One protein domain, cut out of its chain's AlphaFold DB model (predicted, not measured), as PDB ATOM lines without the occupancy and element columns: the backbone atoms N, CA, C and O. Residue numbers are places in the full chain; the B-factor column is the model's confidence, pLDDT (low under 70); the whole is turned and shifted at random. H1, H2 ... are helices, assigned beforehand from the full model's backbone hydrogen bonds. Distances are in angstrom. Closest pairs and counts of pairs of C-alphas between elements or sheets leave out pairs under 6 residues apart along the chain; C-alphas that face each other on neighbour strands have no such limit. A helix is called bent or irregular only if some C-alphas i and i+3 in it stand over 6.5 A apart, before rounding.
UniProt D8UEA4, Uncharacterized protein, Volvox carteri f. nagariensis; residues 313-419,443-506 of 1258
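AT A GLANCE: This is residues 313 to 419 and 443 to 506 of the 1258 residues of an uncharacterized protein of Volvox carteri f. nagariensis (UniProt D8UEA4). What does one see first? Two rows of helices pack into an elongated slab: H2, H5, H7 and H9 stand side by side, each running the same way as its neighbour in the row, and over them lies a looser second row of the bent H4, the long H6 and H8. The short helices H1 and H3 lie at one end of the slab and H10 at the other. What is it made of, and how large is it? The printed part has 171 residues with ten named helices, H1 to H10 in order along the chain, and no named strand; its class is all helix. It is compact, with a radius of gyration of the C-alphas of 15.9 A, and spans 50 by 32 by 28 A.

HOW THE PARTS SIT: What touches the longest helix? H6, residues 392 to 418, and H5, residues 370 to 383, form a helical hairpin, opposite ways at a shallow tilt of 29 degrees, where residues 402 to 413 alone of H6 touch H5; the closest C-alphas, of Ala 370 and Ala 409, are 4.9 A apart. With H7, residues 446 to 458, they form a bundle, up and down, each helix running against the one before it in the chain; H6 and H7 only just touch, with 3 pairs of C-alphas within 8 A, by residues 402 to 409 and 452 to 456 alone, the closest being Leu 402 and Leu 456 at 7.6 A. H8, residues 465 to 476, touches residues 410 to 417 alone of H6, the closest C-alphas being those of Cys 413 and Ala 474, 6.7 A apart. How does the bent helix meet H6? H4, residues 341 to 364, was assigned as one helix by its hydrogen bonds but is bent, with C-alphas 354 and 357 6.6 A apart; its arms H4a, residues 341 to 354, and H4b, residues 357 to 364, stand at a steep tilt of 54 degrees. H4b touches residues 400 to 408 alone of H6, the closest C-alphas being those of Ala 363 and Ala 408, 5.1 A apart. What stands next to H5? H5 touches H7, the closest C-alphas being those of Ala 374 and Leu 452 at 4.3 A, the same way at a steep tilt of 36 degrees, only just past shallow. H2, residues 322 to 334, touches H5, with the C-alphas of Phe 329 and Met 376 closest at 5.4 A, and H9, residues 484 to 497, touches H7, with those of His 454 and Ala 493 closest at 4.9 A. Are the helices' backbones well formed? Every O i to N i+4 pair is within hydrogen-bond range in H4a, H4b, H5, H7, H8, H9 and H1, residues 314 to 318, against 7 of 9 in H2 and 21 of 23 in H6; H3, residues 336 to 339, and H10, residues 503 to 506, are too short for such a pair.

IN THESE COORDINATES: Where are the anchor points? H1 begins at C-alpha 314, (-0.045, 25.639, -31.741), H6 at C-alpha 392, (13.239, 29.871, -50.021), and H10 ends at C-alpha 506, (42.523, 8.074, -40.756). How long are the longer helices? From first to last C-alpha H6 measures 38.4 A, H5 20.2 A, H9 20.1 A, H4a 19.4 A, H2 19.3 A, H7 18.4 A and H8 16.3 A. H2 is only just irregular, with C-alphas 330 and 333 6.9 A apart.

THE WHOLE: Where is the printed part cut? Residues 420 to 442 are not printed, and C-alphas 419 and 443 are 15.5 A apart across the cut. Are any links long? Of the links that are printed whole, none is long. Where is confidence low? The mean pLDDT of the printed part is 85.3, and residues 336 to 339, 387 to 389 and 412 to 419 are under 70.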
ATOM      1  N   PRO A 313      -2.967  21.975 -32.697       74.50
ATOM      2  CA  PRO A 313      -3.108  23.378 -32.330       74.50
ATOM      3  C   PRO A 313      -1.782  23.876 -31.746       74.50
ATOM      4  O   PRO A 313      -1.146  23.155 -30.979       74.50
ATOM      5  N   LEU A 314      -1.370  25.100 -32.092       70.44
ATOM      6  CA  LEU A 314      -0.045  25.639 -31.741       70.44
ATOM      7  C   LEU A 314       0.330  25.473 -30.247       70.44
ATOM      8  O   LEU A 314       1.409  24.939 -29.996       70.44
ATOM      9  N   PRO A 315      -0.558  25.731 -29.258       80.12
ATOM     10  CA  PRO A 315      -0.237  25.502 -27.844       80.12
ATOM     11  C   PRO A 315       0.148  24.055 -27.487       80.12
ATOM     12  O   PRO A 315       0.920  23.829 -26.558       80.12
ATOM     13  N   ALA A 316      -0.351  23.055 -28.226       80.06
ATOM     14  CA  ALA A 316       0.027  21.651 -28.037       80.06
ATOM     15  C   ALA A 316       1.396  21.310 -28.657       80.06
ATOM     16  O   ALA A 316       1.969  20.273 -28.332       80.06
ATOM     17  N   VAL A 317       1.918  22.167 -29.539       80.88
ATOM     18  CA  VAL A 317       3.279  22.086 -30.091       80.88
ATOM     19  C   VAL A 317       4.271  22.749 -29.134       80.88
ATOM     20  O   VAL A 317       5.324  22.175 -28.856       80.88
ATOM     21  N   ASP A 318       3.912  23.902 -28.570       82.06
ATOM     22  CA  ASP A 318       4.723  24.605 -27.567       82.06
ATOM     23  C   ASP A 318       4.892  23.773 -26.282       82.06
ATOM     24  O   ASP A 318       5.967  23.753 -25.681       82.06
ATOM     25  N   ALA A 319       3.866  22.996 -25.915       85.75
ATOM     26  CA  ALA A 319       3.896  22.042 -24.804       85.75
ATOM     27  C   ALA A 319       4.818  20.817 -25.017       85.75
ATOM     28  O   ALA A 319       4.981  20.008 -24.099       85.75
ATOM     29  N   LEU A 320       5.431  20.635 -26.196       87.75
ATOM     30  CA  LEU A 320       6.323  19.502 -26.452       87.75
ATOM     31  C   LEU A 320       7.679  19.693 -25.749       87.75
ATOM     32  O   LEU A 320       8.488  20.563 -26.090       87.75
ATOM     33  N   ASN A 321       7.954  18.815 -24.783       90.50
ATOM     34  CA  ASN A 321       9.279  18.643 -24.186       90.50
ATOM     35  C   ASN A 321      10.211  17.825 -25.105       90.50
ATOM     36  O   ASN A 321       9.763  17.175 -26.054       90.50
ATOM     37  N   VAL A 322      11.519  17.829 -24.827       87.81
ATOM     38  CA  VAL A 322      12.520  17.117 -25.646       87.81
ATOM     39  C   VAL A 322      12.258  15.610 -25.800       87.81
ATOM     40  O   VAL A 322      12.365  15.128 -26.932       87.81
ATOM     41  N   PRO A 323      11.866  14.849 -24.759       88.38
ATOM     42  CA  PRO A 323      11.407  13.468 -24.927       88.38
ATOM     43  C   PRO A 323      10.255  13.317 -25.933       88.38
ATOM     44  O   PRO A 323      10.334  12.472 -26.826       88.38
ATOM     45  N   CYS A 324       9.222  14.163 -25.858       89.19
ATOM     46  CA  CYS A 324       8.094  14.155 -26.792       89.19
ATOM     47  C   CYS A 324       8.517  14.534 -28.218       89.19
ATOM     48  O   CYS A 324       8.140  13.837 -29.160       89.19
ATOM     49  N   LEU A 325       9.344  15.570 -28.398       87.69
ATOM     50  CA  LEU A 325       9.912  15.924 -29.705       87.69
ATOM     51  C   LEU A 325      10.718  14.749 -30.280       87.69
ATOM     52  O   LEU A 325      10.526  14.368 -31.432       87.69
ATOM     53  N   THR A 326      11.580  14.127 -29.475       87.75
ATOM     54  CA  THR A 326      12.417  12.993 -29.898       87.75
ATOM     55  C   THR A 326      11.560  11.787 -30.289       87.75
ATOM     56  O   THR A 326      11.832  11.150 -31.307       87.75
ATOM     57  N   ALA A 327      10.480  11.510 -29.551       88.25
ATOM     58  CA  ALA A 327       9.508  10.475 -29.895       88.25
ATOM     59  C   ALA A 327       8.781  10.779 -31.220       88.25
ATOM     60  O   ALA A 327       8.745   9.912 -32.101       88.25
ATOM     61  N   VAL A 328       8.281  12.007 -31.409       89.62
ATOM     62  CA  VAL A 328       7.659  12.471 -32.666       89.62
ATOM     63  C   VAL A 328       8.630  12.316 -33.839       89.62
ATOM     64  O   VAL A 328       8.306  11.644 -34.816       89.62
ATOM     65  N   PHE A 329       9.857  12.828 -33.739       89.00
ATOM     66  CA  PHE A 329      10.840  12.657 -34.811       89.00
ATOM     67  C   PHE A 329      11.180  11.180 -35.056       89.00
ATOM     68  O   PHE A 329      11.170  10.763 -36.209       89.00
ATOM     69  N   SER A 330      11.356  10.351 -34.021       87.06
ATOM     70  CA  SER A 330      11.633   8.909 -34.186       87.06
ATOM     71  C   SER A 330      10.511   8.118 -34.885       87.06
ATOM     72  O   SER A 330      10.760   7.040 -35.439       87.06
ATOM     73  N   THR A 331       9.279   8.641 -34.860       88.88
ATOM     74  CA  THR A 331       8.091   8.018 -35.458       88.88
ATOM     75  C   THR A 331       7.754   8.575 -36.839       88.88
ATOM     76  O   THR A 331       7.236   7.814 -37.655       88.88
ATOM     77  N   LEU A 332       8.120   9.824 -37.162       86.06
ATOM     78  CA  LEU A 332       7.888  10.439 -38.482       86.06
ATOM     79  C   LEU A 332       8.316   9.541 -39.672       86.06
ATOM     80  O   LEU A 332       7.490   9.348 -40.566       86.06
ATOM     81  N   PRO A 333       9.513   8.908 -39.699       82.25
ATOM     82  CA  PRO A 333       9.917   8.008 -40.788       82.25
ATOM     83  C   PRO A 333       9.151   6.681 -40.872       82.25
ATOM     84  O   PRO A 333       9.386   5.908 -41.799       82.25
ATOM     85  N   ARG A 334       8.290   6.364 -39.896       85.62
ATOM     86  CA  ARG A 334       7.491   5.126 -39.852       85.62
ATOM     87  C   ARG A 334       6.046   5.330 -40.309       85.62
ATOM     88  O   ARG A 334       5.341   4.346 -40.507       85.62
ATOM     89  N   LEU A 335       5.590   6.576 -40.460       82.62
ATOM     90  CA  LEU A 335       4.214   6.886 -40.844       82.62
ATOM     91  C   LEU A 335       3.971   6.527 -42.323       82.62
ATOM     92  O   LEU A 335       4.633   7.107 -43.186       82.62
ATOM     93  N   PRO A 336       2.994   5.663 -42.666       69.44
ATOM     94  CA  PRO A 336       2.705   5.322 -44.063       69.44
ATOM     95  C   PRO A 336       2.352   6.544 -44.924       69.44
ATOM     96  O   PRO A 336       2.768   6.636 -46.080       69.44
ATOM     97  N   GLU A 337       1.658   7.537 -44.348       63.44
ATOM     98  CA  GLU A 337       1.375   8.798 -45.040       63.44
ATOM     99  C   GLU A 337       2.651   9.527 -45.491       63.44
ATOM    100  O   GLU A 337       2.652  10.102 -46.582       63.44
ATOM    101  N   ALA A 338       3.737   9.481 -44.709       61.69
ATOM    102  CA  ALA A 338       4.972  10.228 -44.968       61.69
ATOM    103  C   ALA A 338       5.700   9.802 -46.256       61.69
ATOM    104  O   ALA A 338       6.580  10.520 -46.723       61.69
ATOM    105  N   PHE A 339       5.313   8.681 -46.871       69.12
ATOM    106  CA  PHE A 339       5.823   8.249 -48.176       69.12
ATOM    107  C   PHE A 339       4.947   8.724 -49.348       69.12
ATOM    108  O   PHE A 339       5.451   8.922 -50.460       69.12
ATOM    109  N   SER A 340       3.660   8.997 -49.112       85.19
ATOM    110  CA  SER A 340       2.746   9.573 -50.110       85.19
ATOM    111  C   SER A 340       3.095  11.035 -50.435       85.19
ATOM    112  O   SER A 340       3.662  11.746 -49.610       85.19
ATOM    113  N   VAL A 341       2.724  11.533 -51.621       81.31
ATOM    114  CA  VAL A 341       2.983  12.943 -51.996       81.31
ATOM    115  C   VAL A 341       2.192  13.921 -51.115       81.31
ATOM    116  O   VAL A 341       2.708  14.971 -50.733       81.31
ATOM    117  N   ALA A 342       0.953  13.576 -50.748       82.56
ATOM    118  CA  ALA A 342       0.112  14.405 -49.885       82.56
ATOM    119  C   ALA A 342       0.616  14.420 -48.431       82.56
ATOM    120  O   ALA A 342       0.754  15.489 -47.838       82.56
ATOM    121  N   GLY A 343       0.958  13.254 -47.876       83.06
ATOM    122  CA  GLY A 343       1.523  13.150 -46.534       83.06
ATOM    123  C   GLY A 343       2.931  13.739 -46.432       83.06
ATOM    124  O   GLY A 343       3.214  14.401 -45.441       83.06
ATOM    125  N   ARG A 344       3.770  13.671 -47.479       80.69
ATOM    126  CA  ARG A 344       5.019  14.460 -47.545       80.69
ATOM    127  C   ARG A 344       4.762  15.962 -47.417       80.69
ATOM    128  O   ARG A 344       5.490  16.628 -46.690       80.69
ATOM    129  N   ARG A 345       3.710  16.507 -48.042       81.50
ATOM    130  CA  ARG A 345       3.331  17.926 -47.862       81.50
ATOM    131  C   ARG A 345       2.831  18.230 -46.440       81.50
ATOM    132  O   ARG A 345       3.185  19.275 -45.905       81.50
ATOM    133  N   ARG A 346       2.073  17.321 -45.809       84.50
ATOM    134  CA  ARG A 346       1.644  17.448 -44.397       84.50
ATOM    135  C   ARG A 346       2.831  17.414 -43.431       84.50
ATOM    136  O   ARG A 346       2.969  18.312 -42.609       84.50
ATOM    137  N   VAL A 347       3.704  16.414 -43.565       83.94
ATOM    138  CA  VAL A 347       4.906  16.248 -42.735       83.94
ATOM    139  C   VAL A 347       5.877  17.406 -42.947       83.94
ATOM    140  O   VAL A 347       6.394  17.915 -41.960       83.94
ATOM    141  N   ARG A 348       6.056  17.892 -44.188       82.50
ATOM    142  CA  ARG A 348       6.776  19.148 -44.465       82.50
ATOM    143  C   ARG A 348       6.224  20.273 -43.602       82.50
ATOM    144  O   ARG A 348       6.971  20.815 -42.808       82.50
ATOM    145  N   HIS A 349       4.934  20.584 -43.722       83.19
ATOM    146  CA  HIS A 349       4.317  21.698 -43.003       83.19
ATOM    147  C   HIS A 349       4.453  21.560 -41.476       83.19
ATOM    148  O   HIS A 349       4.899  22.498 -40.820       83.19
ATOM    149  N   LEU A 350       4.182  20.374 -40.920       85.75
ATOM    150  CA  LEU A 350       4.374  20.087 -39.494       85.75
ATOM    151  C   LEU A 350       5.829  20.320 -39.047       85.75
ATOM    152  O   LEU A 350       6.071  20.972 -38.033       85.75
ATOM    153  N   VAL A 351       6.804  19.818 -39.809       83.62
ATOM    154  CA  VAL A 351       8.234  19.959 -39.501       83.62
ATOM    155  C   VAL A 351       8.707  21.406 -39.652       83.62
ATOM    156  O   VAL A 351       9.382  21.914 -38.765       83.62
ATOM    157  N   THR A 352       8.361  22.081 -40.751       79.19
ATOM    158  CA  THR A 352       8.894  23.409 -41.095       79.19
ATOM    159  C   THR A 352       8.199  24.557 -40.380       79.19
ATOM    160  O   THR A 352       8.801  25.618 -40.240       79.19
ATOM    161  N   THR A 353       6.936  24.380 -39.984       80.00
ATOM    162  CA  THR A 353       6.084  25.464 -39.467       80.00
ATOM    163  C   THR A 353       5.740  25.297 -37.988       80.00
ATOM    164  O   THR A 353       5.554  26.302 -37.313       80.00
ATOM    165  N   CYS A 354       5.681  24.062 -37.476       82.31
ATOM    166  CA  CYS A 354       5.345  23.798 -36.075       82.31
ATOM    167  C   CYS A 354       6.577  23.350 -35.270       82.31
ATOM    168  O   CYS A 354       6.927  23.963 -34.266       82.31
ATOM    169  N   LEU A 355       7.247  22.276 -35.700       86.19
ATOM    170  CA  LEU A 355       8.312  21.645 -34.909       86.19
ATOM    171  C   LEU A 355       9.655  22.388 -34.989       86.19
ATOM    172  O   LEU A 355      10.416  22.344 -34.027       86.19
ATOM    173  N   SER A 356       9.947  23.066 -36.101       85.25
ATOM    174  CA  SER A 356      11.197  23.804 -36.343       85.25
ATOM    175  C   SER A 356      11.542  24.761 -35.200       85.25
ATOM    176  O   SER A 356      12.595  24.612 -34.584       85.25
ATOM    177  N   THR A 357      10.635  25.680 -34.860       86.88
ATOM    178  CA  THR A 357      10.828  26.683 -33.801       86.88
ATOM    179  C   THR A 357      11.125  26.038 -32.449       86.88
ATOM    180  O   THR A 357      12.075  26.432 -31.775       86.88
ATOM    181  N   ARG A 358      10.366  25.007 -32.052       89.25
ATOM    182  CA  ARG A 358      10.555  24.361 -30.744       89.25
ATOM    183  C   ARG A 358      11.809  23.477 -30.696       89.25
ATOM    184  O   ARG A 358      12.441  23.418 -29.644       89.25
ATOM    185  N   VAL A 359      12.225  22.863 -31.810       88.12
ATOM    186  CA  VAL A 359      13.519  22.157 -31.903       88.12
ATOM    187  C   VAL A 359      14.692  23.135 -31.859       88.12
ATOM    188  O   VAL A 359      15.649  22.865 -31.138       88.12
ATOM    189  N   VAL A 360      14.616  24.277 -32.554       87.75
ATOM    190  CA  VAL A 360      15.633  25.340 -32.457       87.75
ATOM    191  C   VAL A 360      15.737  25.837 -31.015       87.75
ATOM    192  O   VAL A 360      16.837  25.833 -30.477       87.75
ATOM    193  N   LEU A 361      14.616  26.152 -30.353       87.81
ATOM    194  CA  LEU A 361      14.609  26.571 -28.943       87.81
ATOM    195  C   LEU A 361      15.215  25.511 -28.009       87.81
ATOM    196  O   LEU A 361      16.077  25.832 -27.197       87.81
ATOM    197  N   ALA A 362      14.818  24.242 -28.140       88.38
ATOM    198  CA  ALA A 362      15.377  23.155 -27.332       88.38
ATOM    199  C   ALA A 362      16.888  22.960 -27.570       88.38
ATOM    200  O   ALA A 362      17.636  22.665 -26.637       88.38
ATOM    201  N   ALA A 363      17.349  23.148 -28.807       85.62
ATOM    202  CA  ALA A 363      18.759  23.090 -29.169       85.62
ATOM    203  C   ALA A 363      19.556  24.285 -28.614       85.62
ATOM    204  O   ALA A 363      20.615  24.079 -28.021       85.62
ATOM    205  N   THR A 364      19.052  25.520 -28.735       84.94
ATOM    206  CA  THR A 364      19.720  26.727 -28.208       84.94
ATOM    207  C   THR A 364      19.732  26.780 -26.684       84.94
ATOM    208  O   THR A 364      20.698  27.264 -26.102       84.94
ATOM    209  N   ASN A 365      18.698  26.243 -26.030       88.81
ATOM    210  CA  ASN A 365      18.616  26.136 -24.571       88.81
ATOM    211  C   ASN A 365      19.507  25.017 -23.995       88.81
ATOM    212  O   ASN A 365      19.633  24.904 -22.778       88.81
ATOM    213  N   GLY A 366      20.087  24.151 -24.838       85.56
ATOM    214  CA  GLY A 366      20.812  22.960 -24.384       85.56
ATOM    215  C   GLY A 366      19.916  21.871 -23.777       85.56
ATOM    216  O   GLY A 366      20.427  20.955 -23.137       85.56
ATOM    217  N   GLU A 367      18.594  21.939 -23.982       89.81
ATOM    218  CA  GLU A 367      17.645  20.878 -23.597       89.81
ATOM    219  C   GLU A 367      17.877  19.592 -24.422       89.81
ATOM    220  O   GLU A 367      17.488  18.500 -24.005       89.81
ATOM    221  N   LEU A 368      18.469  19.724 -25.616       86.25
ATOM    222  CA  LEU A 368      18.636  18.651 -26.593       86.25
ATOM    223  C   LEU A 368      19.974  17.906 -26.427       86.25
ATOM    224  O   LEU A 368      21.045  18.463 -26.667       86.25
ATOM    225  N   ASP A 369      19.914  16.620 -26.075       84.88
ATOM    226  CA  ASP A 369      21.098  15.767 -25.944       84.88
ATOM    227  C   ASP A 369      21.616  15.245 -27.304       84.88
ATOM    228  O   ASP A 369      20.965  15.360 -28.347       84.88
ATOM    229  N   ALA A 370      22.796  14.613 -27.298       78.06
ATOM    230  CA  ALA A 370      23.402  14.058 -28.512       78.06
ATOM    231  C   ALA A 370      22.547  12.958 -29.172       78.06
ATOM    232  O   ALA A 370      22.601  12.806 -30.395       78.06
ATOM    233  N   ALA A 371      21.780  12.176 -28.402       81.69
ATOM    234  CA  ALA A 371      20.892  11.159 -28.956       81.69
ATOM    235  C   ALA A 371      19.647  11.792 -29.597       81.69
ATOM    236  O   ALA A 371      19.327  11.452 -30.737       81.69
ATOM    237  N   GLY A 372      18.992  12.745 -28.925       87.00
ATOM    238  CA  GLY A 372      17.876  13.525 -29.462       87.00
ATOM    239  C   GLY A 372      18.252  14.259 -30.749       87.00
ATOM    240  O   GLY A 372      17.587  14.080 -31.770       87.00
ATOM    241  N   ALA A 373      19.377  14.981 -30.751       86.50
ATOM    242  CA  ALA A 373      19.893  15.666 -31.939       86.50
ATOM    243  C   ALA A 373      20.155  14.696 -33.107       86.50
ATOM    244  O   ALA A 373      19.709  14.938 -34.231       86.50
ATOM    245  N   ALA A 374      20.805  13.554 -32.842       83.06
ATOM    246  CA  ALA A 374      21.052  12.527 -33.855       83.06
ATOM    247  C   ALA A 374      19.755  11.882 -34.383       83.06
ATOM    248  O   ALA A 374      19.660  11.607 -35.579       83.06
ATOM    249  N   ILE A 375      18.745  11.660 -33.533       88.38
ATOM    250  CA  ILE A 375      17.434  11.110 -33.922       88.38
ATOM    251  C   ILE A 375      16.654  12.104 -34.789       88.38
ATOM    252  O   ILE A 375      16.111  11.710 -35.827       88.38
ATOM    253  N   MET A 376      16.613  13.382 -34.404       90.50
ATOM    254  CA  MET A 376      15.934  14.435 -35.166       90.50
ATOM    255  C   MET A 376      16.584  14.622 -36.535       90.50
ATOM    256  O   MET A 376      15.897  14.520 -37.555       90.50
ATOM    257  N   ALA A 377      17.912  14.764 -36.578       87.38
ATOM    258  CA  ALA A 377      18.662  14.848 -37.825       87.38
ATOM    259  C   ALA A 377      18.456  13.594 -38.696       87.38
ATOM    260  O   ALA A 377      18.133  13.716 -39.876       87.38
ATOM    261  N   ALA A 378      18.572  12.379 -38.146       85.88
ATOM    262  CA  ALA A 378      18.392  11.142 -38.917       85.88
ATOM    263  C   ALA A 378      16.970  10.990 -39.483       85.88
ATOM    264  O   ALA A 378      16.789  10.432 -40.570       85.88
ATOM    265  N   SER A 379      15.967  11.515 -38.781       88.81
ATOM    266  CA  SER A 379      14.573  11.492 -39.226       88.81
ATOM    267  C   SER A 379      14.320  12.511 -40.338       88.81
ATOM    268  O   SER A 379      13.779  12.135 -41.379       88.81
ATOM    269  N   LEU A 380      14.822  13.744 -40.202       86.75
ATOM    270  CA  LEU A 380      14.857  14.740 -41.286       86.75
ATOM    271  C   LEU A 380      15.561  14.175 -42.536       86.75
ATOM    272  O   LEU A 380      15.016  14.210 -43.639       86.75
ATOM    273  N   ALA A 381      16.728  13.554 -42.352       86.12
ATOM    274  CA  ALA A 381      17.519  12.918 -43.406       86.12
ATOM    275  C   ALA A 381      16.833  11.707 -44.072       86.12
ATOM    276  O   ALA A 381      17.262  11.267 -45.140       86.12
ATOM    277  N   THR A 382      15.797  11.138 -43.447       85.00
ATOM    278  CA  THR A 382      15.007  10.025 -44.001       85.00
ATOM    279  C   THR A 382      13.770  10.518 -44.756       85.00
ATOM    280  O   THR A 382      13.331   9.853 -45.690       85.00
ATOM    281  N   LEU A 383      13.252  11.706 -44.423       83.56
ATOM    282  CA  LEU A 383      12.181  12.371 -45.177       83.56
ATOM    283  C   LEU A 383      12.667  12.955 -46.523       83.56
ATOM    284  O   LEU A 383      11.873  13.085 -47.455       83.56
ATOM    285  N   GLY A 384      13.970  13.237 -46.642       79.38
ATOM    286  CA  GLY A 384      14.669  13.531 -47.900       79.38
ATOM    287  C   GLY A 384      14.711  15.016 -48.310       79.38
ATOM    288  O   GLY A 384      13.910  15.818 -47.828       79.38
ATOM    289  N   PRO A 385      15.640  15.404 -49.208       71.19
ATOM    290  CA  PRO A 385      15.848  16.803 -49.607       71.19
ATOM    291  C   PRO A 385      14.635  17.409 -50.334       71.19
ATOM    292  O   PRO A 385      14.289  18.565 -50.087       71.19
ATOM    293  N   ASP A 386      13.911  16.606 -51.127       72.06
ATOM    294  CA  ASP A 386      12.646  16.977 -51.786       72.06
ATOM    295  C   ASP A 386      11.628  17.593 -50.810       72.06
ATOM    296  O   ASP A 386      10.842  18.474 -51.175       72.06
ATOM    297  N   LEU A 387      11.643  17.140 -49.550       67.62
ATOM    298  CA  LEU A 387      10.757  17.641 -48.507       67.62
ATOM    299  C   LEU A 387      11.038  19.111 -48.171       67.62
ATOM    300  O   LEU A 387      10.121  19.801 -47.740       67.62
ATOM    301  N   MET A 388      12.254  19.607 -48.409       64.88
ATOM    302  CA  MET A 388      12.724  20.920 -47.955       64.88
ATOM    303  C   MET A 388      12.958  21.914 -49.105       64.88
ATOM    304  O   MET A 388      12.600  23.084 -48.990       64.88
ATOM    305  N   ASP A 389      13.489  21.480 -50.252       67.56
ATOM    306  CA  ASP A 389      14.121  22.397 -51.223       67.56
ATOM    307  C   ASP A 389      13.194  23.330 -52.030       67.56
ATOM    308  O   ASP A 389      13.673  24.260 -52.680       67.56
ATOM    309  N   GLY A 390      11.875  23.126 -51.967       71.75
ATOM    310  CA  GLY A 390      10.873  23.833 -52.786       71.75
ATOM    311  C   GLY A 390      10.401  25.234 -52.345       71.75
ATOM    312  O   GLY A 390       9.481  25.749 -52.968       71.75
ATOM    313  N   ASP A 391      10.949  25.840 -51.285       74.50
ATOM    314  CA  ASP A 391      10.540  27.178 -50.798       74.50
ATOM    315  C   ASP A 391      11.756  27.898 -50.174       74.50
ATOM    316  O   ASP A 391      12.410  27.307 -49.310       74.50
ATOM    317  N   PRO A 392      12.095  29.143 -50.575       73.06
ATOM    318  CA  PRO A 392      13.239  29.871 -50.021       73.06
ATOM    319  C   PRO A 392      13.130  30.149 -48.513       73.06
ATOM    320  O   PRO A 392      14.153  30.125 -47.832       73.06
ATOM    321  N   ARG A 393      11.927  30.337 -47.953       72.50
ATOM    322  CA  ARG A 393      11.733  30.497 -46.498       72.50
ATOM    323  C   ARG A 393      12.045  29.198 -45.759       72.50
ATOM    324  O   ARG A 393      12.697  29.219 -44.720       72.50
ATOM    325  N   VAL A 394      11.657  28.061 -46.342       73.25
ATOM    326  CA  VAL A 394      12.013  26.728 -45.828       73.25
ATOM    327  C   VAL A 394      13.516  26.453 -45.954       73.25
ATOM    328  O   VAL A 394      14.045  25.699 -45.147       73.25
ATOM    329  N   ARG A 395      14.234  27.075 -46.902       78.19
ATOM    330  CA  ARG A 395      15.704  26.961 -46.983       78.19
ATOM    331  C   ARG A 395      16.425  27.696 -45.852       78.19
ATOM    332  O   ARG A 395      17.367  27.125 -45.321       78.19
ATOM    333  N   VAL A 396      15.965  28.885 -45.452       76.19
ATOM    334  CA  VAL A 396      16.522  29.603 -44.284       76.19
ATOM    335  C   VAL A 396      16.167  28.865 -42.989       76.19
ATOM    336  O   VAL A 396      17.050  28.443 -42.256       76.19
ATOM    337  N   ALA A 397      14.892  28.523 -42.781       77.38
ATOM    338  CA  ALA A 397      14.490  27.718 -41.623       77.38
ATOM    339  C   ALA A 397      15.160  26.322 -41.580       77.38
ATOM    340  O   ALA A 397      15.229  25.704 -40.521       77.38
ATOM    341  N   ARG A 398      15.660  25.809 -42.718       81.62
ATOM    342  CA  ARG A 398      16.495  24.601 -42.801       81.62
ATOM    343  C   ARG A 398      17.934  24.864 -42.373       81.62
ATOM    344  O   ARG A 398      18.460  24.000 -41.685       81.62
ATOM    345  N   THR A 399      18.581  25.963 -42.775       82.62
ATOM    346  CA  THR A 399      19.931  26.271 -42.267       82.62
ATOM    347  C   THR A 399      19.869  26.427 -40.759       82.62
ATOM    348  O   THR A 399      20.455  25.610 -40.062       82.62
ATOM    349  N   ASP A 400      18.996  27.298 -40.257       84.94
ATOM    350  CA  ASP A 400      18.896  27.627 -38.833       84.94
ATOM    351  C   ASP A 400      18.605  26.383 -37.965       84.94
ATOM    352  O   ASP A 400      19.190  26.200 -36.899       84.94
ATOM    353  N   LEU A 401      17.743  25.473 -38.444       86.25
ATOM    354  CA  LEU A 401      17.439  24.199 -37.781       86.25
ATOM    355  C   LEU A 401      18.617  23.213 -37.798       86.25
ATOM    356  O   LEU A 401      18.800  22.465 -36.837       86.25
ATOM    357  N   LEU A 402      19.404  23.171 -38.876       86.38
ATOM    358  CA  LEU A 402      20.551  22.265 -39.002       86.38
ATOM    359  C   LEU A 402      21.792  22.810 -38.289       86.38
ATOM    360  O   LEU A 402      22.486  22.027 -37.644       86.38
ATOM    361  N   ASP A 403      21.997  24.126 -38.304       85.81
ATOM    362  CA  ASP A 403      22.952  24.842 -37.461       85.81
ATOM    363  C   ASP A 403      22.636  24.614 -35.979       85.81
ATOM    364  O   ASP A 403      23.516  24.205 -35.223       85.81
ATOM    365  N   ALA A 404      21.374  24.762 -35.559       85.25
ATOM    366  CA  ALA A 404      20.960  24.490 -34.182       85.25
ATOM    367  C   ALA A 404      21.165  23.015 -33.786       85.25
ATOM    368  O   ALA A 404      21.739  22.736 -32.731       85.25
ATOM    369  N   LEU A 405      20.767  22.056 -34.633       85.31
ATOM    370  CA  LEU A 405      20.983  20.624 -34.379       85.31
ATOM    371  C   LEU A 405      22.476  20.257 -34.323       85.31
ATOM    372  O   LEU A 405      22.879  19.478 -33.458       85.31
ATOM    373  N   ALA A 406      23.308  20.825 -35.200       82.38
ATOM    374  CA  ALA A 406      24.755  20.619 -35.187       82.38
ATOM    375  C   ALA A 406      25.421  21.293 -33.975       82.38
ATOM    376  O   ALA A 406      26.330  20.713 -33.374       82.38
ATOM    377  N   ALA A 407      24.969  22.482 -33.572       83.62
ATOM    378  CA  ALA A 407      25.465  23.200 -32.402       83.62
ATOM    379  C   ALA A 407      25.120  22.471 -31.096       83.62
ATOM    380  O   ALA A 407      26.022  22.230 -30.291       83.62
ATOM    381  N   ALA A 408      23.866  22.048 -30.910       81.88
ATOM    382  CA  ALA A 408      23.439  21.269 -29.747       81.88
ATOM    383  C   ALA A 408      24.162  19.918 -29.673       81.88
ATOM    384  O   ALA A 408      24.682  19.547 -28.620       81.88
ATOM    385  N   ALA A 409      24.298  19.219 -30.804       77.62
ATOM    386  CA  ALA A 409      25.055  17.976 -30.846       77.62
ATOM    387  C   ALA A 409      26.537  18.183 -30.484       77.62
ATOM    388  O   ALA A 409      27.074  17.408 -29.693       77.62
ATOM    389  N   LEU A 410      27.196  19.240 -30.979       79.00
ATOM    390  CA  LEU A 410      28.578  19.540 -30.595       79.00
ATOM    391  C   LEU A 410      28.689  19.994 -29.134       79.00
ATOM    392  O   LEU A 410      29.657  19.626 -28.474       79.00
ATOM    393  N   ALA A 411      27.728  20.751 -28.600       79.44
ATOM    394  CA  ALA A 411      27.683  21.112 -27.181       79.44
ATOM    395  C   ALA A 411      27.596  19.854 -26.300       79.44
ATOM    396  O   ALA A 411      28.389  19.688 -25.372       79.44
ATOM    397  N   ALA A 412      26.739  18.903 -26.677       69.38
ATOM    398  CA  ALA A 412      26.678  17.589 -26.054       69.38
ATOM    399  C   ALA A 412      28.006  16.810 -26.214       69.38
ATOM    400  O   ALA A 412      28.478  16.209 -25.254       69.38
ATOM    401  N   CYS A 413      28.687  16.880 -27.365       66.56
ATOM    402  CA  CYS A 413      30.032  16.306 -27.546       66.56
ATOM    403  C   CYS A 413      31.154  17.036 -26.770       66.56
ATOM    404  O   CYS A 413      32.224  16.455 -26.582       66.56
ATOM    405  N   ARG A 414      30.948  18.279 -26.306       65.50
ATOM    406  CA  ARG A 414      31.929  19.042 -25.504       65.50
ATOM    407  C   ARG A 414      31.897  18.693 -24.019       65.50
ATOM    408  O   ARG A 414      32.945  18.778 -23.383       65.50
ATOM    409  N   LEU A 415      30.760  18.256 -23.472       54.00
ATOM    410  CA  LEU A 415      30.650  17.835 -22.067       54.00
ATOM    411  C   LEU A 415      31.731  16.788 -21.684       54.00
ATOM    412  O   LEU A 415      32.464  17.026 -20.721       54.00
ATOM    413  N   PRO A 416      31.965  15.708 -22.463       49.91
ATOM    414  CA  PRO A 416      33.059  14.758 -22.215       49.91
ATOM    415  C   PRO A 416      34.491  15.277 -22.462       49.91
ATOM    416  O   PRO A 416      35.443  14.557 -22.149       49.91
ATOM    417  N   LEU A 417      34.661  16.467 -23.049       45.12
ATOM    418  CA  LEU A 417      35.964  17.114 -23.284       45.12
ATOM    419  C   LEU A 417      36.303  18.167 -22.218       45.12
ATOM    420  O   LEU A 417      37.476  18.388 -21.947       45.12
ATOM    421  N   GLN A 418      35.302  18.795 -21.592       46.91
ATOM    422  CA  GLN A 418      35.512  19.739 -20.485       46.91
ATOM    423  C   GLN A 418      35.603  19.054 -19.110       46.91
ATOM    424  O   GLN A 418      36.117  19.650 -18.168       46.91
ATOM    425  N   LEU A 419      35.124  17.811 -18.974       40.25
ATOM    426  CA  LEU A 419      34.970  17.145 -17.672       40.25
ATOM    427  C   LEU A 419      36.272  16.709 -16.967       40.25
ATOM    428  O   LEU A 419      36.217  16.404 -15.779       40.25
ATOM    429  N   GLY A 443      23.902   9.449 -22.815       71.00
ATOM    430  CA  GLY A 443      23.405   9.109 -24.163       71.00
ATOM    431  C   GLY A 443      24.473   9.022 -25.271       71.00
ATOM    432  O   GLY A 443      24.170   8.655 -26.412       71.00
ATOM    433  N   HIS A 444      25.743   9.303 -24.956       78.00
ATOM    434  CA  HIS A 444      26.860   9.238 -25.895       78.00
ATOM    435  C   HIS A 444      27.233   7.785 -26.216       78.00
ATOM    436  O   HIS A 444      28.085   7.170 -25.570       78.00
ATOM    437  N   SER A 445      26.604   7.234 -27.253       87.12
ATOM    438  CA  SER A 445      27.038   5.995 -27.895       87.12
ATOM    439  C   SER A 445      27.817   6.306 -29.181       87.12
ATOM    440  O   SER A 445      27.504   7.305 -29.836       87.12
ATOM    441  N   PRO A 446      28.760   5.450 -29.625       89.75
ATOM    442  CA  PRO A 446      29.380   5.587 -30.948       89.75
ATOM    443  C   PRO A 446      28.336   5.678 -32.075       89.75
ATOM    444  O   PRO A 446      28.462   6.480 -32.996       89.75
ATOM    445  N   ARG A 447      27.226   4.941 -31.941       91.06
ATOM    446  CA  ARG A 447      26.088   4.998 -32.865       91.06
ATOM    447  C   ARG A 447      25.406   6.374 -32.910       91.06
ATOM    448  O   ARG A 447      24.900   6.754 -33.964       91.06
ATOM    449  N   SER A 448      25.385   7.126 -31.808       88.81
ATOM    450  CA  SER A 448      24.851   8.498 -31.767       88.81
ATOM    451  C   SER A 448      25.713   9.429 -32.632       88.81
ATOM    452  O   SER A 448      25.180  10.165 -33.457       88.81
ATOM    453  N   TYR A 449      27.043   9.316 -32.512       90.88
ATOM    454  CA  TYR A 449      28.019  10.064 -33.315       90.88
ATOM    455  C   TYR A 449      27.873   9.751 -34.817       90.88
ATOM    456  O   TYR A 449      27.600  10.648 -35.617       90.88
ATOM    457  N   SER A 450      27.969   8.478 -35.218       94.38
ATOM    458  CA  SER A 450      27.841   8.094 -36.636       94.38
ATOM    459  C   SER A 450      26.484   8.475 -37.235       94.38
ATOM    460  O   SER A 450      26.443   8.964 -38.363       94.38
ATOM    461  N   SER A 451      25.382   8.304 -36.490       92.25
ATOM    462  CA  SER A 451      24.037   8.665 -36.968       92.25
ATOM    463  C   SER A 451      23.891  10.166 -37.200       92.25
ATOM    464  O   SER A 451      23.302  10.551 -38.209       92.25
ATOM    465  N   LEU A 452      24.451  11.000 -36.314       91.38
ATOM    466  CA  LEU A 452      24.474  12.455 -36.472       91.38
ATOM    467  C   LEU A 452      25.200  12.851 -37.761       91.38
ATOM    468  O   LEU A 452      24.609  13.500 -38.620       91.38
ATOM    469  N   LEU A 453      26.463  12.444 -37.922       94.75
ATOM    470  CA  LEU A 453      27.269  12.894 -39.060       94.75
ATOM    471  C   LEU A 453      26.695  12.389 -40.395       94.75
ATOM    472  O   LEU A 453      26.620  13.136 -41.369       94.75
ATOM    473  N   HIS A 454      26.213  11.143 -40.416       94.94
ATOM    474  CA  HIS A 454      25.512  10.546 -41.559       94.94
ATOM    475  C   HIS A 454      24.212  11.276 -41.907       94.94
ATOM    476  O   HIS A 454      23.859  11.380 -43.084       94.94
ATOM    477  N   ALA A 455      23.501  11.802 -40.908       92.69
ATOM    478  CA  ALA A 455      22.310  12.609 -41.122       92.69
ATOM    479  C   ALA A 455      22.638  13.988 -41.705       92.69
ATOM    480  O   ALA A 455      22.041  14.356 -42.715       92.69
ATOM    481  N   LEU A 456      23.604  14.713 -41.131       92.50
ATOM    482  CA  LEU A 456      24.044  16.025 -41.627       92.50
ATOM    483  C   LEU A 456      24.503  15.932 -43.096       92.50
ATOM    484  O   LEU A 456      23.993  16.656 -43.952       92.50
ATOM    485  N   ALA A 457      25.336  14.934 -43.413       95.50
ATOM    486  CA  ALA A 457      25.777  14.651 -44.778       95.50
ATOM    487  C   ALA A 457      24.614  14.327 -45.740       95.50
ATOM    488  O   ALA A 457      24.572  14.842 -46.856       95.50
ATOM    489  N   LYS A 458      23.627  13.523 -45.313       92.25
ATOM    490  CA  LYS A 458      22.400  13.257 -46.097       92.25
ATOM    491  C   LYS A 458      21.516  14.487 -46.298       92.25
ATOM    492  O   LYS A 458      20.789  14.552 -47.286       92.25
ATOM    493  N   LEU A 459      21.546  15.429 -45.362       90.00
ATOM    494  CA  LEU A 459      20.805  16.689 -45.423       90.00
ATOM    495  C   LEU A 459      21.522  17.747 -46.273       90.00
ATOM    496  O   LEU A 459      21.003  18.855 -46.414       90.00
ATOM    497  N   GLY A 460      22.682  17.418 -46.856       91.31
ATOM    498  CA  GLY A 460      23.510  18.347 -47.626       91.31
ATOM    499  C   GLY A 460      24.133  19.454 -46.771       91.31
ATOM    500  O   GLY A 460      24.649  20.423 -47.319       91.31
ATOM    501  N   TYR A 461      24.071  19.329 -45.442       93.31
ATOM    502  CA  TYR A 461      24.636  20.290 -44.508       93.31
ATOM    503  C   TYR A 461      26.073  19.885 -44.183       93.31
ATOM    504  O   TYR A 461      26.319  18.817 -43.617       93.31
ATOM    505  N   ARG A 462      27.014  20.753 -44.552       94.81
ATOM    506  CA  ARG A 462      28.412  20.690 -44.131       94.81
ATOM    507  C   ARG A 462      28.580  21.676 -42.966       94.81
ATOM    508  O   ARG A 462      28.460  22.873 -43.220       94.81
ATOM    509  N   PRO A 463      28.851  21.205 -41.733       92.88
ATOM    510  CA  PRO A 463      29.297  22.077 -40.650       92.88
ATOM    511  C   PRO A 463      30.596  22.793 -41.038       92.88
ATOM    512  O   PRO A 463      31.306  22.340 -41.939       92.88
ATOM    513  N   ASP A 464      30.944  23.869 -40.335       94.31
ATOM    514  CA  ASP A 464      32.242  24.510 -40.527       94.31
ATOM    515  C   ASP A 464      33.407  23.546 -40.228       94.31
ATOM    516  O   ASP A 464      33.286  22.576 -39.473       94.31
ATOM    517  N   ASP A 465      34.562  23.810 -40.834       95.12
ATOM    518  CA  ASP A 465      35.695  22.890 -40.749       95.12
ATOM    519  C   ASP A 465      36.236  22.771 -39.304       95.12
ATOM    520  O   ASP A 465      36.689  21.698 -38.916       95.12
ATOM    521  N   VAL A 466      36.065  23.791 -38.448       94.50
ATOM    522  CA  VAL A 466      36.472  23.754 -37.026       94.50
ATOM    523  C   VAL A 466      35.489  22.931 -36.174       94.50
ATOM    524  O   VAL A 466      35.890  22.268 -35.211       94.50
ATOM    525  N   TRP A 467      34.196  22.926 -36.510       94.12
ATOM    526  CA  TRP A 467      33.214  21.973 -35.977       94.12
ATOM    527  C   TRP A 467      33.623  20.545 -36.338       94.12
ATOM    528  O   TRP A 467      33.651  19.681 -35.457       94.12
ATOM    529  N   LEU A 468      33.996  20.304 -37.601       96.38
ATOM    530  CA  LEU A 468      34.401  18.984 -38.094       96.38
ATOM    531  C   LEU A 468      35.694  18.496 -37.429       96.38
ATOM    532  O   LEU A 468      35.716  17.362 -36.953       96.38
ATOM    533  N   GLU A 469      36.720  19.335 -37.280       95.44
ATOM    534  CA  GLU A 469      37.931  19.018 -36.507       95.44
ATOM    535  C   GLU A 469      37.609  18.615 -35.061       95.44
ATOM    536  O   GLU A 469      38.014  17.545 -34.601       95.44
ATOM    537  N   ARG A 470      36.826  19.435 -34.346       93.12
ATOM    538  CA  ARG A 470      36.441  19.175 -32.946       93.12
ATOM    539  C   ARG A 470      35.635  17.885 -32.805       93.12
ATOM    540  O   ARG A 470      35.875  17.111 -31.879       93.12
ATOM    541  N   TYR A 471      34.710  17.634 -33.725       94.19
ATOM    542  CA  TYR A 471      33.933  16.399 -33.786       94.19
ATOM    543  C   TYR A 471      34.815  15.173 -34.100       94.19
ATOM    544  O   TYR A 471      34.617  14.091 -33.538       94.19
ATOM    545  N   LEU A 472      35.821  15.316 -34.967       95.50
ATOM    546  CA  LEU A 472      36.757  14.239 -35.295       95.50
ATOM    547  C   LEU A 472      37.639  13.893 -34.092       95.50
ATOM    548  O   LEU A 472      37.681  12.726 -33.713       95.50
ATOM    549  N   VAL A 473      38.214  14.885 -33.404       94.06
ATOM    550  CA  VAL A 473      38.934  14.689 -32.127       94.06
ATOM    551  C   VAL A 473      38.034  14.024 -31.073       94.06
ATOM    552  O   VAL A 473      38.445  13.065 -30.414       94.06
ATOM    553  N   ALA A 474      36.776  14.462 -30.953       91.00
ATOM    554  CA  ALA A 474      35.798  13.860 -30.045       91.00
ATOM    555  C   ALA A 474      35.418  12.413 -30.422       91.00
ATOM    556  O   ALA A 474      35.058  11.636 -29.538       91.00
ATOM    557  N   SER A 475      35.511  12.022 -31.695       94.19
ATOM    558  CA  SER A 475      35.197  10.660 -32.152       94.19
ATOM    559  C   SER A 475      36.400   9.712 -32.176       94.19
ATOM    560  O   SER A 475      36.176   8.505 -32.076       94.19
ATOM    561  N   THR A 476      37.651  10.203 -32.211       94.69
ATOM    562  CA  THR A 476      38.874   9.369 -32.255       94.69
ATOM    563  C   THR A 476      38.877   8.276 -31.185       94.69
ATOM    564  O   THR A 476      39.017   7.095 -31.498       94.69
ATOM    565  N   HIS A 477      38.647   8.644 -29.918       91.44
ATOM    566  CA  HIS A 477      38.669   7.697 -28.794       91.44
ATOM    567  C   HIS A 477      37.531   6.664 -28.833       91.44
ATOM    568  O   HIS A 477      37.625   5.612 -28.198       91.44
ATOM    569  N   TRP A 478      36.473   6.922 -29.607       92.44
ATOM    570  CA  TRP A 478      35.396   5.967 -29.835       92.44
ATOM    571  C   TRP A 478      35.657   5.022 -31.010       92.44
ATOM    572  O   TRP A 478      35.002   3.983 -31.029       92.44
ATOM    573  N   LEU A 479      36.572   5.319 -31.953       95.00
ATOM    574  CA  LEU A 479      36.728   4.587 -33.231       95.00
ATOM    575  C   LEU A 479      36.761   3.063 -33.038       95.00
ATOM    576  O   LEU A 479      35.938   2.344 -33.602       95.00
ATOM    577  N   ARG A 480      37.608   2.579 -32.126       93.94
ATOM    578  CA  ARG A 480      37.775   1.149 -31.792       93.94
ATOM    579  C   ARG A 480      36.547   0.490 -31.119       93.94
ATOM    580  O   ARG A 480      36.558  -0.713 -30.878       93.94
ATOM    581  N   SER A 481      35.508   1.268 -30.798       92.81
ATOM    582  CA  SER A 481      34.226   0.840 -30.205       92.81
ATOM    583  C   SER A 481      33.020   0.964 -31.151       92.81
ATOM    584  O   SER A 481      31.930   0.518 -30.786       92.81
ATOM    585  N   PHE A 482      33.156   1.565 -32.339       93.75
ATOM    586  CA  PHE A 482      32.081   1.547 -33.340       93.75
ATOM    587  C   PHE A 482      31.980   0.144 -33.972       93.75
ATOM    588  O   PHE A 482      33.006  -0.475 -34.263       93.75
ATOM    589  N   PRO A 483      30.772  -0.374 -34.266       93.50
ATOM    590  CA  PRO A 483      30.638  -1.518 -35.164       93.50
ATOM    591  C   PRO A 483      31.041  -1.122 -36.603       93.50
ATOM    592  O   PRO A 483      30.891   0.047 -36.971       93.50
ATOM    593  N   PRO A 484      31.463  -2.070 -37.467       94.44
ATOM    594  CA  PRO A 484      31.939  -1.761 -38.824       94.44
ATOM    595  C   PRO A 484      30.952  -0.941 -39.670       94.44
ATOM    596  O   PRO A 484      31.352  -0.019 -40.374       94.44
ATOM    597  N   ARG A 485      29.648  -1.209 -39.542       94.81
ATOM    598  CA  ARG A 485      28.584  -0.428 -40.194       94.81
ATOM    599  C   ARG A 485      28.629   1.061 -39.846       94.81
ATOM    600  O   ARG A 485      28.420   1.902 -40.716       94.81
ATOM    601  N   ASP A 486      28.899   1.380 -38.586       95.75
ATOM    602  CA  ASP A 486      28.865   2.753 -38.097       95.75
ATOM    603  C   ASP A 486      30.181   3.482 -38.425       95.75
ATOM    604  O   ASP A 486      30.132   4.667 -38.748       95.75
ATOM    605  N   LEU A 487      31.324   2.775 -38.460       96.69
ATOM    606  CA  LEU A 487      32.579   3.283 -39.046       96.69
ATOM    607  C   LEU A 487      32.411   3.618 -40.533       96.69
ATOM    608  O   LEU A 487      32.829   4.683 -40.988       96.69
ATOM    609  N   ALA A 488      31.771   2.727 -41.292       96.88
ATOM    610  CA  ALA A 488      31.524   2.924 -42.714       96.88
ATOM    611  C   ALA A 488      30.575   4.106 -42.981       96.88
ATOM    612  O   ALA A 488      30.828   4.895 -43.889       96.88
ATOM    613  N   ALA A 489      29.524   4.273 -42.168       96.25
ATOM    614  CA  ALA A 489      28.630   5.433 -42.234       96.25
ATOM    615  C   ALA A 489      29.347   6.750 -41.878       96.25
ATOM    616  O   ALA A 489      29.147   7.761 -42.549       96.25
ATOM    617  N   LEU A 490      30.222   6.728 -40.867       96.88
ATOM    618  CA  LEU A 490      31.035   7.872 -40.444       96.88
ATOM    619  C   LEU A 490      32.008   8.315 -41.553       96.88
ATOM    620  O   LEU A 490      32.046   9.492 -41.909       96.88
ATOM    621  N   ALA A 491      32.733   7.369 -42.158       97.75
ATOM    622  CA  ALA A 491      33.618   7.631 -43.293       97.75
ATOM    623  C   ALA A 491      32.845   8.121 -44.532       97.75
ATOM    624  O   ALA A 491      33.257   9.084 -45.181       97.75
ATOM    625  N   TRP A 492      31.700   7.501 -44.843       97.75
ATOM    626  CA  TRP A 492      30.822   7.910 -45.945       97.75
ATOM    627  C   TRP A 492      30.320   9.349 -45.781       97.75
ATOM    628  O   TRP A 492      30.330  10.108 -46.748       97.75
ATOM    629  N   ALA A 493      29.948   9.753 -44.564       97.38
ATOM    630  CA  ALA A 493      29.494  11.110 -44.281       97.38
ATOM    631  C   ALA A 493      30.577  12.160 -44.585       97.38
ATOM    632  O   ALA A 493      30.314  13.145 -45.275       97.38
ATOM    633  N   LEU A 494      31.813  11.912 -44.141       97.75
ATOM    634  CA  LEU A 494      32.976  12.770 -44.406       97.75
ATOM    635  C   LEU A 494      33.274  12.864 -45.911       97.75
ATOM    636  O   LEU A 494      33.495  13.954 -46.442       97.75
ATOM    637  N   ALA A 495      33.189  11.731 -46.618       97.56
ATOM    638  CA  ALA A 495      33.351  11.656 -48.069       97.56
ATOM    639  C   ALA A 495      32.267  12.427 -48.849       97.56
ATOM    640  O   ALA A 495      32.568  13.011 -49.891       97.56
ATOM    641  N   VAL A 496      31.025  12.454 -48.356       96.31
ATOM    642  CA  VAL A 496      29.909  13.217 -48.947       96.31
ATOM    643  C   VAL A 496      30.047  14.718 -48.687       96.31
ATOM    644  O   VAL A 496      29.882  15.505 -49.615       96.31
ATOM    645  N   MET A 497      30.428  15.121 -47.470       96.31
ATOM    646  CA  MET A 497      30.711  16.527 -47.133       96.31
ATOM    647  C   MET A 497      32.015  17.055 -47.761       96.31
ATOM    648  O   MET A 497      32.300  18.250 -47.675       96.31
ATOM    649  N   GLN A 498      32.803  16.188 -48.406       96.38
ATOM    650  CA  GLN A 498      34.103  16.509 -49.012       96.38
ATOM    651  C   GLN A 498      35.095  17.092 -47.989       96.38
ATOM    652  O   GLN A 498      35.843  18.026 -48.284       96.38
ATOM    653  N   TYR A 499      35.075  16.551 -46.769       97.50
ATOM    654  CA  TYR A 499      35.997  16.901 -45.693       97.50
ATOM    655  C   TYR A 499      37.003  15.762 -45.495       97.50
ATOM    656  O   TYR A 499      36.597  14.634 -45.216       97.50
ATOM    657  N   ARG A 500      38.308  16.042 -45.615       97.38
ATOM    658  CA  ARG A 500      39.386  15.066 -45.382       97.38
ATOM    659  C   ARG A 500      39.878  15.161 -43.929       97.38
ATOM    660  O   ARG A 500      40.463  16.183 -43.579       97.38
ATOM    661  N   PRO A 501      39.696  14.124 -43.091       97.38
ATOM    662  CA  PRO A 501      40.313  14.065 -41.767       97.38
ATOM    663  C   PRO A 501      41.840  14.052 -41.851       97.38
ATOM    664  O   PRO A 501      42.406  13.545 -42.819       97.38
ATOM    665  N   GLY A 502      42.505  14.552 -40.806       96.81
ATOM    666  CA  GLY A 502      43.955  14.421 -40.668       96.81
ATOM    667  C   GLY A 502      44.394  12.955 -40.580       96.81
ATOM    668  O   GLY A 502      43.661  12.103 -40.070       96.81
ATOM    669  N   GLU A 503      45.609  12.665 -41.049       96.38
ATOM    670  CA  GLU A 503      46.110  11.293 -41.228       96.38
ATOM    671  C   GLU A 503      46.119  10.460 -39.929       96.38
ATOM    672  O   GLU A 503      45.925   9.251 -39.985       96.38
ATOM    673  N   VAL A 504      46.242  11.090 -38.751       96.31
ATOM    674  CA  VAL A 504      46.127  10.415 -37.438       96.31
ATOM    675  C   VAL A 504      44.728   9.825 -37.214       96.31
ATOM    676  O   VAL A 504      44.587   8.702 -36.739       96.31
ATOM    677  N   TRP A 505      43.668  10.553 -37.577       97.31
ATOM    678  CA  TRP A 505      42.297  10.042 -37.461       97.31
ATOM    679  C   TRP A 505      42.031   8.953 -38.508       97.31
ATOM    680  O   TRP A 505      41.352   7.968 -38.224       97.31
ATOM    681  N   LEU A 506      42.603   9.097 -39.710       97.56
ATOM    682  CA  LEU A 506      42.523   8.074 -40.756       97.56
ATOM    683  C   LEU A 506      43.253   6.784 -40.357       97.56
ATOM    684  O   LEU A 506      42.719   5.702 -40.593       97.56
TER     685      LEU A 506